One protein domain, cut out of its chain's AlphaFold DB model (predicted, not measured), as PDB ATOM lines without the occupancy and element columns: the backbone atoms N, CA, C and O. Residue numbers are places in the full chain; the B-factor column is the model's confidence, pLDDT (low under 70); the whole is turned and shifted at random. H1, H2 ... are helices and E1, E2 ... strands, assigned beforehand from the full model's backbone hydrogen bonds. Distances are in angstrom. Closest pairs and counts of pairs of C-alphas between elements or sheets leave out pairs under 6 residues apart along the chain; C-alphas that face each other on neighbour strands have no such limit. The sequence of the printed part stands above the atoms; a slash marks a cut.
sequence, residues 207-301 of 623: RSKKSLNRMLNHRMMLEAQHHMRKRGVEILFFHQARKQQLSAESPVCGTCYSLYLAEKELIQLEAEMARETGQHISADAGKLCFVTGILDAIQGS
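This is residues 207 to 301 of the 623 residues of an uncharacterized protein of Eimeria necatrix (UniProt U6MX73). Long helix H2 makes the long axis, with a small antiparallel ribbon of E1 and E2 near its first residues; H1 crosses H2, and H3 starts beside H2 and runs across H1. The printed part has 95 residues with named elements in the order E1, H1, E2, H2, H3, mostly helix. It is only just compact, close to loose, with a radius of gyration of the C-alphas of 14.7 A, and spans 47 by 29 by 23 A.

E1 is residues 214 to 217, from C-alpha 214 at (17.541, 6.679, -21.937), and E2 249 to 252. H2, 254 to 276, is 32.8 A long; H1 is 218 to 230, and H3, 285 to 300, ends at (2.220, 6.075, -49.397).

N 250 and O 216 are 2.8 A apart. H1 touches H2 at a steep tilt of 58 degrees, closest C-alphas Ala 224 and Tyr 260, 5.7 A. Every O i to N i+4 pair is within hydrogen-bond range in H1 and H2, and 6 of 12 such pairs are in H3, which has a kink of 45 degrees near residue 292. H3 touches H1, closest C-alphas Ile 294 and Glu 223, 6.3 A.

The printed part has no cut. H1 to E2 is a long link. Residues 235 to 237, 243 and 283 to 301 have pLDDT under 70.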
ATOM      1  N   ARG A 207       7.984   0.038 -16.359       93.31
ATOM      2  CA  ARG A 207       9.399  -0.150 -16.046       93.31
ATOM      3  C   ARG A 207       9.759   0.659 -14.804       93.31
ATOM      4  O   ARG A 207       9.171   1.702 -14.525       93.31
ATOM      5  N   SER A 208      10.740   0.185 -14.037       92.44
ATOM      6  CA  SER A 208      11.238   0.967 -12.902       92.44
ATOM      7  C   SER A 208      11.883   2.253 -13.422       92.44
ATOM      8  O   SER A 208      12.543   2.232 -14.464       92.44
ATOM      9  N   LYS A 209      11.760   3.361 -12.684       92.00
ATOM     10  CA  LYS A 209      12.340   4.656 -13.088       92.00
ATOM     11  C   LYS A 209      13.845   4.561 -13.389       92.00
ATOM     12  O   LYS A 209      14.334   5.208 -14.302       92.00
ATOM     13  N   LYS A 210      14.568   3.682 -12.679       92.31
ATOM     14  CA  LYS A 210      15.995   3.395 -12.922       92.31
ATOM     15  C   LYS A 210      16.269   2.736 -14.281       92.31
ATOM     16  O   LYS A 210      17.348   2.915 -14.829       92.31
ATOM     17  N   SER A 211      15.320   1.963 -14.808       92.50
ATOM     18  CA  SER A 211      15.447   1.279 -16.104       92.50
ATOM     19  C   SER A 211      15.025   2.134 -17.305       92.50
ATOM     20  O   SER A 211      15.337   1.771 -18.439       92.50
ATOM     21  N   LEU A 212      14.359   3.269 -17.065       95.12
ATOM     22  CA  LEU A 212      14.046   4.298 -18.059       95.12
ATOM     23  C   LEU A 212      15.105   5.410 -18.041       95.12
ATOM     24  O   LEU A 212      14.818   6.574 -17.780       95.12
ATOM     25  N   ASN A 213      16.361   5.024 -18.247       94.56
ATOM     26  CA  ASN A 213      17.521   5.911 -18.153       94.56
ATOM     27  C   ASN A 213      17.996   6.450 -19.511       94.56
ATOM     28  O   ASN A 213      19.081   7.022 -19.599       94.56
ATOM     29  N   ARG A 214      17.227   6.226 -20.580       97.62
ATOM     30  CA  ARG A 214      17.541   6.679 -21.937       97.62
ATOM     31  C   ARG A 214      16.423   7.570 -22.449       97.62
ATOM     32  O   ARG A 214      15.262   7.349 -22.116       97.62
ATOM     33  N   MET A 215      16.788   8.532 -23.284       97.06
ATOM     34  CA  MET A 215      15.858   9.444 -23.934       97.06
ATOM     35  C   MET A 215      15.906   9.204 -25.441       97.06
ATOM     36  O   MET A 215      16.987   9.086 -26.019       97.06
ATOM     37  N   LEU A 216      14.733   9.105 -26.060       95.69
ATOM     38  CA  LEU A 216      14.563   9.161 -27.510       95.69
ATOM     39  C   LEU A 216      13.522  10.229 -27.815       95.69
ATOM     40  O   LEU A 216      12.519  10.325 -27.109       95.69
ATOM     41  N   ASN A 217      13.737  11.018 -28.863       95.44
ATOM     42  CA  ASN A 217      12.665  11.866 -29.370       95.44
ATOM     43  C   ASN A 217      11.637  11.020 -30.147       95.44
ATOM     44  O   ASN A 217      11.933   9.909 -30.601       95.44
ATOM     45  N   HIS A 218      10.405  11.519 -30.269       91.56
ATOM     46  CA  HIS A 218       9.330  10.765 -30.924       91.56
ATOM     47  C   HIS A 218       9.631  10.489 -32.398       91.56
ATOM     48  O   HIS A 218       9.260   9.433 -32.907       91.56
ATOM     49  N   ARG A 219      10.387  11.371 -33.057       91.38
ATOM     50  CA  ARG A 219      10.892  11.140 -34.410       91.38
ATOM     51  C   ARG A 219      11.752   9.873 -34.504       91.38
ATOM     52  O   ARG A 219      11.436   9.005 -35.304       91.38
ATOM     53  N   MET A 220      12.766   9.710 -33.657       93.38
ATOM     54  CA  MET A 220      13.633   8.521 -33.628       93.38
ATOM     55  C   MET A 220      12.839   7.234 -33.368       93.38
ATOM     56  O   MET A 220      13.143   6.185 -33.938       93.38
ATOM     57  N   MET A 221      11.810   7.306 -32.517       93.38
ATOM     58  CA  MET A 221      10.930   6.166 -32.240       93.38
ATOM     59  C   MET A 221      10.080   5.789 -33.464       93.38
ATOM     60  O   MET A 221       9.959   4.600 -33.763       93.38
ATOM     61  N   LEU A 222       9.560   6.776 -34.202       90.06
ATOM     62  CA  LEU A 222       8.849   6.564 -35.468       90.06
ATOM     63  C   LEU A 222       9.770   6.020 -36.569       90.06
ATOM     64  O   LEU A 222       9.364   5.106 -37.283       90.06
ATOM     65  N   GLU A 223      11.009   6.516 -36.677       89.38
ATOM     66  CA  GLU A 223      12.016   6.020 -37.634       89.38
ATOM     67  C   GLU A 223      12.281   4.528 -37.392       89.38
ATOM     68  O   GLU A 223      12.141   3.706 -38.300       89.38
ATOM     69  N   ALA A 224      12.574   4.154 -36.141       89.38
ATOM     70  CA  ALA A 224      12.772   2.755 -35.776       89.38
ATOM     71  C   ALA A 224      11.519   1.909 -36.030       89.38
ATOM     72  O   ALA A 224      11.626   0.817 -36.580       89.38
ATOM     73  N   GLN A 225      10.327   2.393 -35.669       88.44
ATOM     74  CA  GLN A 225       9.084   1.660 -35.915       88.44
ATOM     75  C   GLN A 225       8.845   1.434 -37.413       88.44
ATOM     76  O   GLN A 225       8.447   0.338 -37.807       88.44
ATOM     77  N   HIS A 226       9.098   2.442 -38.249       84.25
ATOM     78  CA  HIS A 226       8.928   2.341 -39.692       84.25
ATOM     79  C   HIS A 226       9.883   1.309 -40.303       84.25
ATOM     80  O   HIS A 226       9.439   0.421 -41.034       84.25
ATOM     81  N   HIS A 227      11.171   1.364 -39.964       85.69
ATOM     82  CA  HIS A 227      12.144   0.398 -40.475       85.69
ATOM     83  C   HIS A 227      11.849  -1.027 -40.005       85.69
ATOM     84  O   HIS A 227      11.871  -1.969 -40.798       85.69
ATOM     85  N   MET A 228      11.442  -1.176 -38.747       84.06
ATOM     86  CA  MET A 228      10.984  -2.452 -38.211       84.06
ATOM     87  C   MET A 228       9.764  -2.973 -38.990       84.06
ATOM     88  O   MET A 228       9.772  -4.120 -39.437       84.06
ATOM     89  N   ARG A 229       8.759  -2.134 -39.281       81.50
ATOM     90  CA  ARG A 229       7.612  -2.527 -40.127       81.50
ATOM     91  C   ARG A 229       8.037  -2.936 -41.536       81.50
ATOM     92  O   ARG A 229       7.563  -3.958 -42.027       81.50
ATOM     93  N   LYS A 230       8.965  -2.206 -42.164       79.50
ATOM     94  CA  LYS A 230       9.512  -2.541 -43.492       79.50
ATOM     95  C   LYS A 230      10.168  -3.927 -43.514       79.50
ATOM     96  O   LYS A 230      10.085  -4.632 -44.514       79.50
ATOM     97  N   ARG A 231      10.743  -4.353 -42.388       80.81
ATOM     98  CA  ARG A 231      11.316  -5.693 -42.179       80.81
ATOM     99  C   ARG A 231      10.284  -6.759 -41.762       80.81
ATOM    100  O   ARG A 231      10.670  -7.861 -41.377       80.81
ATOM    101  N   GLY A 232       8.982  -6.460 -41.788       79.19
ATOM    102  CA  GLY A 232       7.931  -7.376 -41.320       79.19
ATOM    103  C   GLY A 232       7.945  -7.559 -39.797       79.19
ATOM    104  O   GLY A 232       7.718  -8.656 -39.274       79.19
ATOM    105  N   VAL A 233       8.316  -6.507 -39.065       77.25
ATOM    106  CA  VAL A 233       8.392  -6.492 -37.605       77.25
ATOM    107  C   VAL A 233       7.377  -5.504 -37.022       77.25
ATOM    108  O   VAL A 233       7.615  -4.300 -36.966       77.25
ATOM    109  N   GLU A 234       6.257  -6.010 -36.515       78.44
ATOM    110  CA  GLU A 234       5.283  -5.212 -35.760       78.44
ATOM    111  C   GLU A 234       5.470  -5.448 -34.255       78.44
ATOM    112  O   GLU A 234       4.796  -6.278 -33.659       78.44
ATOM    113  N   ILE A 235       6.444  -4.772 -33.633       62.56
ATOM    114  CA  ILE A 235       6.769  -4.984 -32.201       62.56
ATOM    115  C   ILE A 235       6.287  -3.835 -31.299       62.56
ATOM    116  O   ILE A 235       6.199  -4.000 -30.084       62.56
ATOM    117  N   LEU A 236       5.966  -2.664 -31.854       68.81
ATOM    118  CA  LEU A 236       5.826  -1.442 -31.057       68.81
ATOM    119  C   LEU A 236       4.440  -0.818 -31.211       68.81
ATOM    120  O   LEU A 236       4.071  -0.355 -32.293       68.81
ATOM    121  N   PHE A 237       3.716  -0.761 -30.092       67.69
ATOM    122  CA  PHE A 237       2.503   0.033 -29.914       67.69
ATOM    123  C   PHE A 237       2.909   1.421 -29.428       67.69
ATOM    124  O   PHE A 237       2.961   1.699 -28.231       67.69
ATOM    125  N   PHE A 238       3.285   2.270 -30.376       72.12
ATOM    126  CA  PHE A 238       3.637   3.649 -30.086       72.12
ATOM    127  C   PHE A 238       2.371   4.495 -29.929       72.12
ATOM    128  O   PHE A 238       1.471   4.411 -30.766       72.12
ATOM    129  N   HIS A 239       2.302   5.310 -28.876       72.25
ATOM    130  CA  HIS A 239       1.268   6.337 -28.771       72.25
ATOM    131  C   HIS A 239       1.567   7.402 -29.830       72.25
ATOM    132  O   HIS A 239       2.651   7.983 -29.808       72.25
ATOM    133  N   GLN A 240       0.654   7.617 -30.783       72.06
ATOM    134  CA  GLN A 240       0.839   8.601 -31.851       72.06
ATOM    135  C   GLN A 240       1.119   9.978 -31.231       72.06
ATOM    136  O   GLN A 240       0.268  10.561 -30.559       72.06
ATOM    137  N   ALA A 241       2.345  10.470 -31.414       74.00
ATOM    138  CA  ALA A 241       2.738  11.791 -30.946       74.00
ATOM    139  C   ALA A 241       2.066  12.849 -31.818       74.00
ATOM    140  O   ALA A 241       2.088  12.742 -33.046       74.00
ATOM    141  N   ARG A 242       1.547  13.914 -31.205       79.38
ATOM    142  CA  ARG A 242       1.114  15.090 -31.969       79.38
ATOM    143  C   ARG A 242       2.330  15.756 -32.614       79.38
ATOM    144  O   ARG A 242       3.436  15.691 -32.084       79.38
ATOM    145  N   LYS A 243       2.128  16.479 -33.715       68.81
ATOM    146  CA  LYS A 243       3.153  17.227 -34.471       68.81
ATOM    147  C   LYS A 243       4.144  18.022 -33.611       68.81
ATOM    148  O   LYS A 243       5.351  17.962 -33.832       68.81
ATOM    149  N   GLN A 244       3.649  18.705 -32.580       76.69
ATOM    150  CA  GLN A 244       4.471  19.499 -31.656       76.69
ATOM    151  C   GLN A 244       5.400  18.647 -30.765       76.69
ATOM    152  O   GLN A 244       6.295  19.178 -30.117       76.69
ATOM    153  N   GLN A 245       5.211  17.325 -30.738       84.31
ATOM    154  CA  GLN A 245       5.929  16.378 -29.885       84.31
ATOM    155  C   GLN A 245       6.998  15.571 -30.632       84.31
ATOM    156  O   GLN A 245       7.716  14.810 -29.991       84.31
ATOM    157  N   LEU A 246       7.176  15.737 -31.951       86.25
ATOM    158  CA  LEU A 246       8.198  14.982 -32.696       86.25
ATOM    159  C   LEU A 246       9.615  15.188 -32.141       86.25
ATOM    160  O   LEU A 246      10.391  14.235 -32.043       86.25
ATOM    161  N   SER A 247       9.919  16.421 -31.736       91.12
ATOM    162  CA  SER A 247      11.181  16.790 -31.089       91.12
ATOM    163  C   SER A 247      11.168  16.565 -29.576       91.12
ATOM    164  O   SER A 247      12.213  16.679 -28.945       91.12
ATOM    165  N   ALA A 248      10.009  16.255 -28.983       91.69
ATOM    166  CA  ALA A 248       9.914  16.015 -27.552       91.69
ATOM    167  C   ALA A 248      10.634  14.712 -27.212       91.69
ATOM    168  O   ALA A 248      10.338  13.651 -27.772       91.69
ATOM    169  N   GLU A 249      11.577  14.804 -26.286       95.12
ATOM    170  CA  GLU A 249      12.262  13.645 -25.743       95.12
ATOM    171  C   GLU A 249      11.335  12.887 -24.799       95.12
ATOM    172  O   GLU A 249      10.558  13.467 -24.039       95.12
ATOM    173  N   SER A 250      11.402  11.565 -24.843       95.06
ATOM    174  CA  SER A 250      10.640  10.706 -23.955       95.06
ATOM    175  C   SER A 250      11.491   9.578 -23.396       95.06
ATOM    176  O   SER A 250      12.384   9.067 -24.081       95.06
ATOM    177  N   PRO A 251      11.230   9.190 -22.137       96.38
ATOM    178  CA  PRO A 251      11.997   8.158 -21.475       96.38
ATOM    179  C   PRO A 251      11.688   6.789 -22.086       96.38
ATOM    180  O   PRO A 251      10.534   6.361 -22.188       96.38
ATOM    181  N   VAL A 252      12.740   6.066 -22.458       96.12
ATOM    182  CA  VAL A 252      12.657   4.705 -22.991       96.12
ATOM    183  C   VAL A 252      13.511   3.748 -22.173       96.12
ATOM    184  O   VAL A 252      14.497   4.126 -21.537       96.12
ATOM    185  N   CYS A 253      13.125   2.473 -22.176       95.69
ATOM    186  CA  CYS A 253      13.908   1.440 -21.515       95.69
ATOM    187  C   CYS A 253      15.192   1.136 -22.295       95.69
ATOM    188  O   CYS A 253      15.235   1.293 -23.519       95.69
ATOM    189  N   GLY A 254      16.222   0.646 -21.597       95.38
ATOM    190  CA  GLY A 254      17.510   0.302 -22.211       95.38
ATOM    191  C   GLY A 254      17.386  -0.626 -23.427       95.38
ATOM    192  O   GLY A 254      18.051  -0.398 -24.427       95.38
ATOM    193  N   THR A 255      16.470  -1.600 -23.396       93.62
ATOM    194  CA  THR A 255      16.221  -2.515 -24.524       93.62
ATOM    195  C   THR A 255      15.701  -1.792 -25.768       93.62
ATOM    196  O   THR A 255      16.182  -2.048 -26.865       93.62
ATOM    197  N   CYS A 256      14.747  -0.872 -25.610       94.19
ATOM    198  CA  CYS A 256      14.204  -0.075 -26.715       94.19
ATOM    199  C   CYS A 256      15.261   0.854 -27.318       94.19
ATOM    200  O   CYS A 256      15.342   0.994 -28.534       94.19
ATOM    201  N   TYR A 257      16.109   1.439 -26.471       96.25
ATOM    202  CA  TYR A 257      17.232   2.251 -26.926       96.25
ATOM    203  C   TYR A 257      18.262   1.423 -27.708       96.25
ATOM    204  O   TYR A 257      18.679   1.826 -28.790       96.25
ATOM    205  N   SER A 258      18.625   0.235 -27.210       94.62
ATOM    206  CA  SER A 258      19.509  -0.690 -27.929       94.62
ATOM    207  C   SER A 258      18.914  -1.144 -29.260       94.62
ATOM    208  O   SER A 258      19.648  -1.249 -30.235       94.62
ATOM    209  N   LEU A 259      17.598  -1.372 -29.322       92.38
ATOM    210  CA  LEU A 259      16.907  -1.719 -30.564       92.38
ATOM    211  C   LEU A 259      17.005  -0.592 -31.602       92.38
ATOM    212  O   LEU A 259      17.317  -0.859 -32.756       92.38
ATOM    213  N   TYR A 260      16.789   0.660 -31.187       94.44
ATOM    214  CA  TYR A 260      16.978   1.826 -32.055       94.44
ATOM    215  C   TYR A 260      18.416   1.908 -32.600       94.44
ATOM    216  O   TYR A 260      18.612   2.121 -33.795       94.44
ATOM    217  N   LEU A 261      19.426   1.705 -31.744       94.75
ATOM    218  CA  LEU A 261      20.830   1.727 -32.169       94.75
ATOM    219  C   LEU A 261      21.170   0.588 -33.134       94.75
ATOM    220  O   LEU A 261      21.840   0.834 -34.132       94.75
ATOM    221  N   ALA A 262      20.687  -0.624 -32.861       89.19
ATOM    222  CA  ALA A 262      20.907  -1.781 -33.724       89.19
ATOM    223  C   ALA A 262      20.281  -1.575 -35.111       89.19
ATOM    224  O   ALA A 262      20.909  -1.879 -36.118       89.19
ATOM    225  N   GLU A 263      19.077  -1.002 -35.177       89.56
ATOM    226  CA  GLU A 263      18.442  -0.678 -36.457       89.56
ATOM    227  C   GLU A 263      19.237   0.388 -37.221       89.56
ATOM    228  O   GLU A 263      19.449   0.270 -38.426       89.56
ATOM    229  N   LYS A 264      19.746   1.406 -36.517       88.62
ATOM    230  CA  LYS A 264      20.608   2.434 -37.109       88.62
ATOM    231  C   LYS A 264      21.900   1.847 -37.687       88.62
ATOM    232  O   LYS A 264      22.300   2.235 -38.782       88.62
ATOM    233  N   GLU A 265      22.542   0.935 -36.964       89.75
ATOM    234  CA  GLU A 265      23.749   0.235 -37.415       89.75
ATOM    235  C   GLU A 265      23.454  -0.660 -38.626       89.75
ATOM    236  O   GLU A 265      24.193  -0.639 -39.609       89.75
ATOM    237  N   LEU A 266      22.328  -1.376 -38.610       84.88
ATOM    238  CA  LEU A 266      21.918  -2.245 -39.708       84.88
ATOM    239  C   LEU A 266      21.706  -1.470 -41.016       84.88
ATOM    240  O   LEU A 266      22.171  -1.906 -42.063       84.88
ATOM    241  N   ILE A 267      21.083  -0.292 -40.954       84.19
ATOM    242  CA  ILE A 267      20.894   0.585 -42.124       84.19
ATOM    243  C   ILE A 267      22.235   1.053 -42.696       84.19
ATOM    244  O   ILE A 267      22.403   1.127 -43.914       84.19
ATOM    245  N   GLN A 268      23.204   1.367 -41.832       86.25
ATOM    246  CA  GLN A 268      24.548   1.756 -42.269       86.25
ATOM    247  C   GLN A 268      25.260   0.593 -42.968       86.25
ATOM    248  O   GLN A 268      25.816   0.786 -44.048       86.25
ATOM    249  N   LEU A 269      25.170  -0.614 -42.404       83.62
ATOM    250  CA  LEU A 269      25.736  -1.825 -42.999       83.62
ATOM    251  C   LEU A 269      25.084  -2.178 -44.341       83.62
ATOM    252  O   LEU A 269      25.777  -2.593 -45.267       83.62
ATOM    253  N   GLU A 270      23.771  -1.994 -44.479       84.38
ATOM    254  CA  GLU A 270      23.060  -2.196 -45.747       84.38
ATOM    255  C   GLU A 270      23.543  -1.214 -46.821       84.38
ATOM    256  O   GLU A 270      23.813  -1.621 -47.952       84.38
ATOM    257  N   ALA A 271      23.722   0.061 -46.463       81.62
ATOM    258  CA  ALA A 271      24.267   1.065 -47.372       81.62
ATOM    259  C   ALA A 271      25.722   0.755 -47.768       81.62
ATOM    260  O   ALA A 271      26.093   0.899 -48.933       81.62
ATOM    261  N   GLU A 272      26.549   0.299 -46.825       83.75
ATOM    262  CA  GLU A 272      27.920  -0.145 -47.090       83.75
ATOM    263  C   GLU A 272      27.968  -1.354 -48.023       83.75
ATOM    264  O   GLU A 272      28.665  -1.318 -49.035       83.75
ATOM    265  N   MET A 273      27.180  -2.390 -47.740       80.88
ATOM    266  CA  MET A 273      27.110  -3.605 -48.551       80.88
ATOM    267  C   MET A 273      26.650  -3.313 -49.979       80.88
ATOM    268  O   MET A 273      27.178  -3.871 -50.941       80.88
ATOM    269  N   ALA A 274      25.678  -2.423 -50.140       77.62
ATOM    270  CA  ALA A 274      25.218  -2.037 -51.458       77.62
ATOM    271  C   ALA A 274      26.293  -1.251 -52.239       77.62
ATOM    272  O   ALA A 274      26.496  -1.537 -53.419       77.62
ATOM    273  N   ARG A 275      27.089  -0.382 -51.590       82.56
ATOM    274  CA  ARG A 275      28.273   0.232 -52.232       82.56
ATOM    275  C   ARG A 275      29.300  -0.812 -52.678       82.56
ATOM    276  O   ARG A 275      29.752  -0.771 -53.817       82.56
ATOM    277  N   GLU A 276      29.630  -1.766 -51.810       83.50
ATOM    278  CA  GLU A 276      30.616  -2.822 -52.098       83.50
ATOM    279  C   GLU A 276      30.157  -3.797 -53.194       83.50
ATOM    280  O   GLU A 276      30.969  -4.374 -53.912       83.50
ATOM    281  N   THR A 277      28.845  -3.968 -53.371       82.94
ATOM    282  CA  THR A 277      28.271  -4.794 -54.448       82.94
ATOM    283  C   THR A 277      28.117  -4.040 -55.773       82.94
ATOM    284  O   THR A 277      27.506  -4.558 -56.708       82.94
ATOM    285  N   GLY A 278      28.689  -2.835 -55.882       82.94
ATOM    286  CA  GLY A 278      28.661  -2.020 -57.096       82.94
ATOM    287  C   GLY A 278      27.337  -1.291 -57.324       82.94
ATOM    288  O   GLY A 278      27.095  -0.792 -58.422       82.94
ATOM    289  N   GLN A 279      26.463  -1.213 -56.317       76.62
ATOM    290  CA  GLN A 279      25.282  -0.360 -56.393       76.62
ATOM    291  C   GLN A 279      25.713   1.085 -56.120       76.62
ATOM    292  O   GLN A 279      26.285   1.397 -55.074       76.62
ATOM    293  N   HIS A 280      25.454   1.986 -57.070       70.38
ATOM    294  CA  HIS A 280      25.761   3.408 -56.926       70.38
ATOM    295  C   HIS A 280      24.837   4.057 -55.889       70.38
ATOM    296  O   HIS A 280      23.779   4.588 -56.214       70.38
ATOM    297  N   ILE A 281      25.249   4.016 -54.625       73.19
ATOM    298  CA  ILE A 281      24.597   4.725 -53.526       73.19
ATOM    299  C   ILE A 281      25.349   6.031 -53.266       73.19
ATOM    300  O   ILE A 281      26.569   6.028 -53.094       73.19
ATOM    301  N   SER A 282      24.616   7.150 -53.204       72.69
ATOM    302  CA  SER A 282      25.177   8.440 -52.784       72.69
ATOM    303  C   SER A 282      25.868   8.302 -51.425       72.69
ATOM    304  O   SER A 282      25.315   7.701 -50.504       72.69
ATOM    305  N   ALA A 283      27.057   8.891 -51.265       69.44
ATOM    306  CA  ALA A 283      27.806   8.850 -50.006       69.44
ATOM    307  C   ALA A 283      26.994   9.376 -48.803       69.44
ATOM    308  O   ALA A 283      27.255   8.984 -47.665       69.44
ATOM    309  N   ASP A 284      25.977  10.203 -49.061       67.12
ATOM    310  CA  ASP A 284      25.082  10.753 -48.045       67.12
ATOM    311  C   ASP A 284      23.788   9.957 -47.844       67.12
ATOM    312  O   ASP A 284      23.043  10.248 -46.911       67.12
ATOM    313  N   ALA A 285      23.513   8.911 -48.630       63.25
ATOM    314  CA  ALA A 285      22.313   8.090 -48.454       63.25
ATOM    315  C   ALA A 285      22.265   7.459 -47.054       63.25
ATOM    316  O   ALA A 285      21.247   7.546 -46.376       63.25
ATOM    317  N   GLY A 286      23.401   6.966 -46.547       59.41
ATOM    318  CA  GLY A 286      23.506   6.459 -45.175       59.41
ATOM    319  C   GLY A 286      23.229   7.510 -44.089       59.41
ATOM    320  O   GLY A 286      22.983   7.132 -42.952       59.41
ATOM    321  N   LYS A 287      23.246   8.812 -44.416       64.75
ATOM    322  CA  LYS A 287      22.865   9.925 -43.524       64.75
ATOM    323  C   LYS A 287      21.438  10.429 -43.778       64.75
ATOM    324  O   LYS A 287      20.820  10.972 -42.868       64.75
ATOM    325  N   LEU A 288      20.918  10.267 -44.995       53.38
ATOM    326  CA  LEU A 288      19.606  10.757 -45.436       53.38
ATOM    327  C   LEU A 288      18.476   9.735 -45.235       53.38
ATOM    328  O   LEU A 288      17.329  10.138 -45.042       53.38
ATOM    329  N   CYS A 289      18.795   8.435 -45.183       53.81
ATOM    330  CA  CYS A 289      17.843   7.342 -44.943       53.81
ATOM    331  C   CYS A 289      17.053   7.465 -43.630       53.81
ATOM    332  O   CYS A 289      16.044   6.789 -43.465       53.81
ATOM    333  N   PHE A 290      17.472   8.335 -42.709       55.22
ATOM    334  CA  PHE A 290      16.774   8.571 -41.447       55.22
ATOM    335  C   PHE A 290      15.555   9.493 -41.597       55.22
ATOM    336  O   PHE A 290      14.624   9.399 -40.812       55.22
ATOM    337  N   VAL A 291      15.507  10.366 -42.611       51.16
ATOM    338  CA  VAL A 291      14.471  11.416 -42.705       51.16
ATOM    339  C   VAL A 291      13.368  11.079 -43.705       51.16
ATOM    340  O   VAL A 291      12.196  11.347 -43.450       51.16
ATOM    341  N   THR A 292      13.726  10.480 -44.839       49.44
ATOM    342  CA  THR A 292      12.807  10.275 -45.970       49.44
ATOM    343  C   THR A 292      11.807   9.141 -45.748       49.44
ATOM    344  O   THR A 292      10.654   9.272 -46.144       49.44
ATOM    345  N   GLY A 293      12.185   8.078 -45.025       48.19
ATOM    346  CA  GLY A 293      11.306   6.922 -44.800       48.19
ATOM    347  C   GLY A 293      10.020   7.245 -44.022       48.19
ATOM    348  O   GLY A 293       8.983   6.637 -44.268       48.19
ATOM    349  N   ILE A 294      10.049   8.241 -43.127       47.69
ATOM    350  CA  ILE A 294       8.846   8.708 -42.414       47.69
ATOM    351  C   ILE A 294       7.904   9.455 -43.361       47.69
ATOM    352  O   ILE A 294       6.703   9.199 -43.343       47.69
ATOM    353  N   LEU A 295       8.429  10.363 -44.187       42.09
ATOM    354  CA  LEU A 295       7.623  11.181 -45.102       42.09
ATOM    355  C   LEU A 295       6.953  10.319 -46.179       42.09
ATOM    356  O   LEU A 295       5.781  10.522 -46.484       42.09
ATOM    357  N   ASP A 296       7.647   9.292 -46.666       43.91
ATOM    358  CA  ASP A 296       7.128   8.385 -47.692       43.91
ATOM    359  C   ASP A 296       6.122   7.365 -47.129       43.91
ATOM    360  O   ASP A 296       5.170   6.993 -47.814       43.91
ATOM    361  N   ALA A 297       6.258   6.944 -45.864       42.75
ATOM    362  CA  ALA A 297       5.230   6.150 -45.180       42.75
ATOM    363  C   ALA A 297       3.922   6.929 -45.021       42.75
ATOM    364  O   ALA A 297       2.843   6.352 -45.115       42.75
ATOM    365  N   ILE A 298       4.048   8.237 -44.799       41.19
ATOM    366  CA  ILE A 298       2.937   9.165 -44.645       41.19
ATOM    367  C   ILE A 298       2.288   9.488 -46.004       41.19
ATOM    368  O   ILE A 298       1.066   9.582 -46.089       41.19
ATOM    369  N   GLN A 299       3.072   9.589 -47.082       43.50
ATOM    370  CA  GLN A 299       2.566   9.819 -48.444       43.50
ATOM    371  C   GLN A 299       2.080   8.537 -49.147       43.50
ATOM    372  O   GLN A 299       1.239   8.605 -50.034       43.50
ATOM    373  N   GLY A 300       2.583   7.357 -48.778       41.38
ATOM    374  CA  GLY A 300       2.220   6.075 -49.397       41.38
ATOM    375  C   GLY A 300       0.959   5.417 -48.823       41.38
ATOM    376  O   GLY A 300       0.363   4.556 -49.473       41.38
ATOM    377  N   SER A 301       0.514   5.810 -47.625       41.03
ATOM    378  CA  SER A 301      -0.644   5.229 -46.931       41.03
ATOM    379  C   SER A 301      -1.952   6.003 -47.168       41.03
ATOM    380  O   SER A 301      -2.616   6.415 -46.222       41.03
TER     381      SER A 301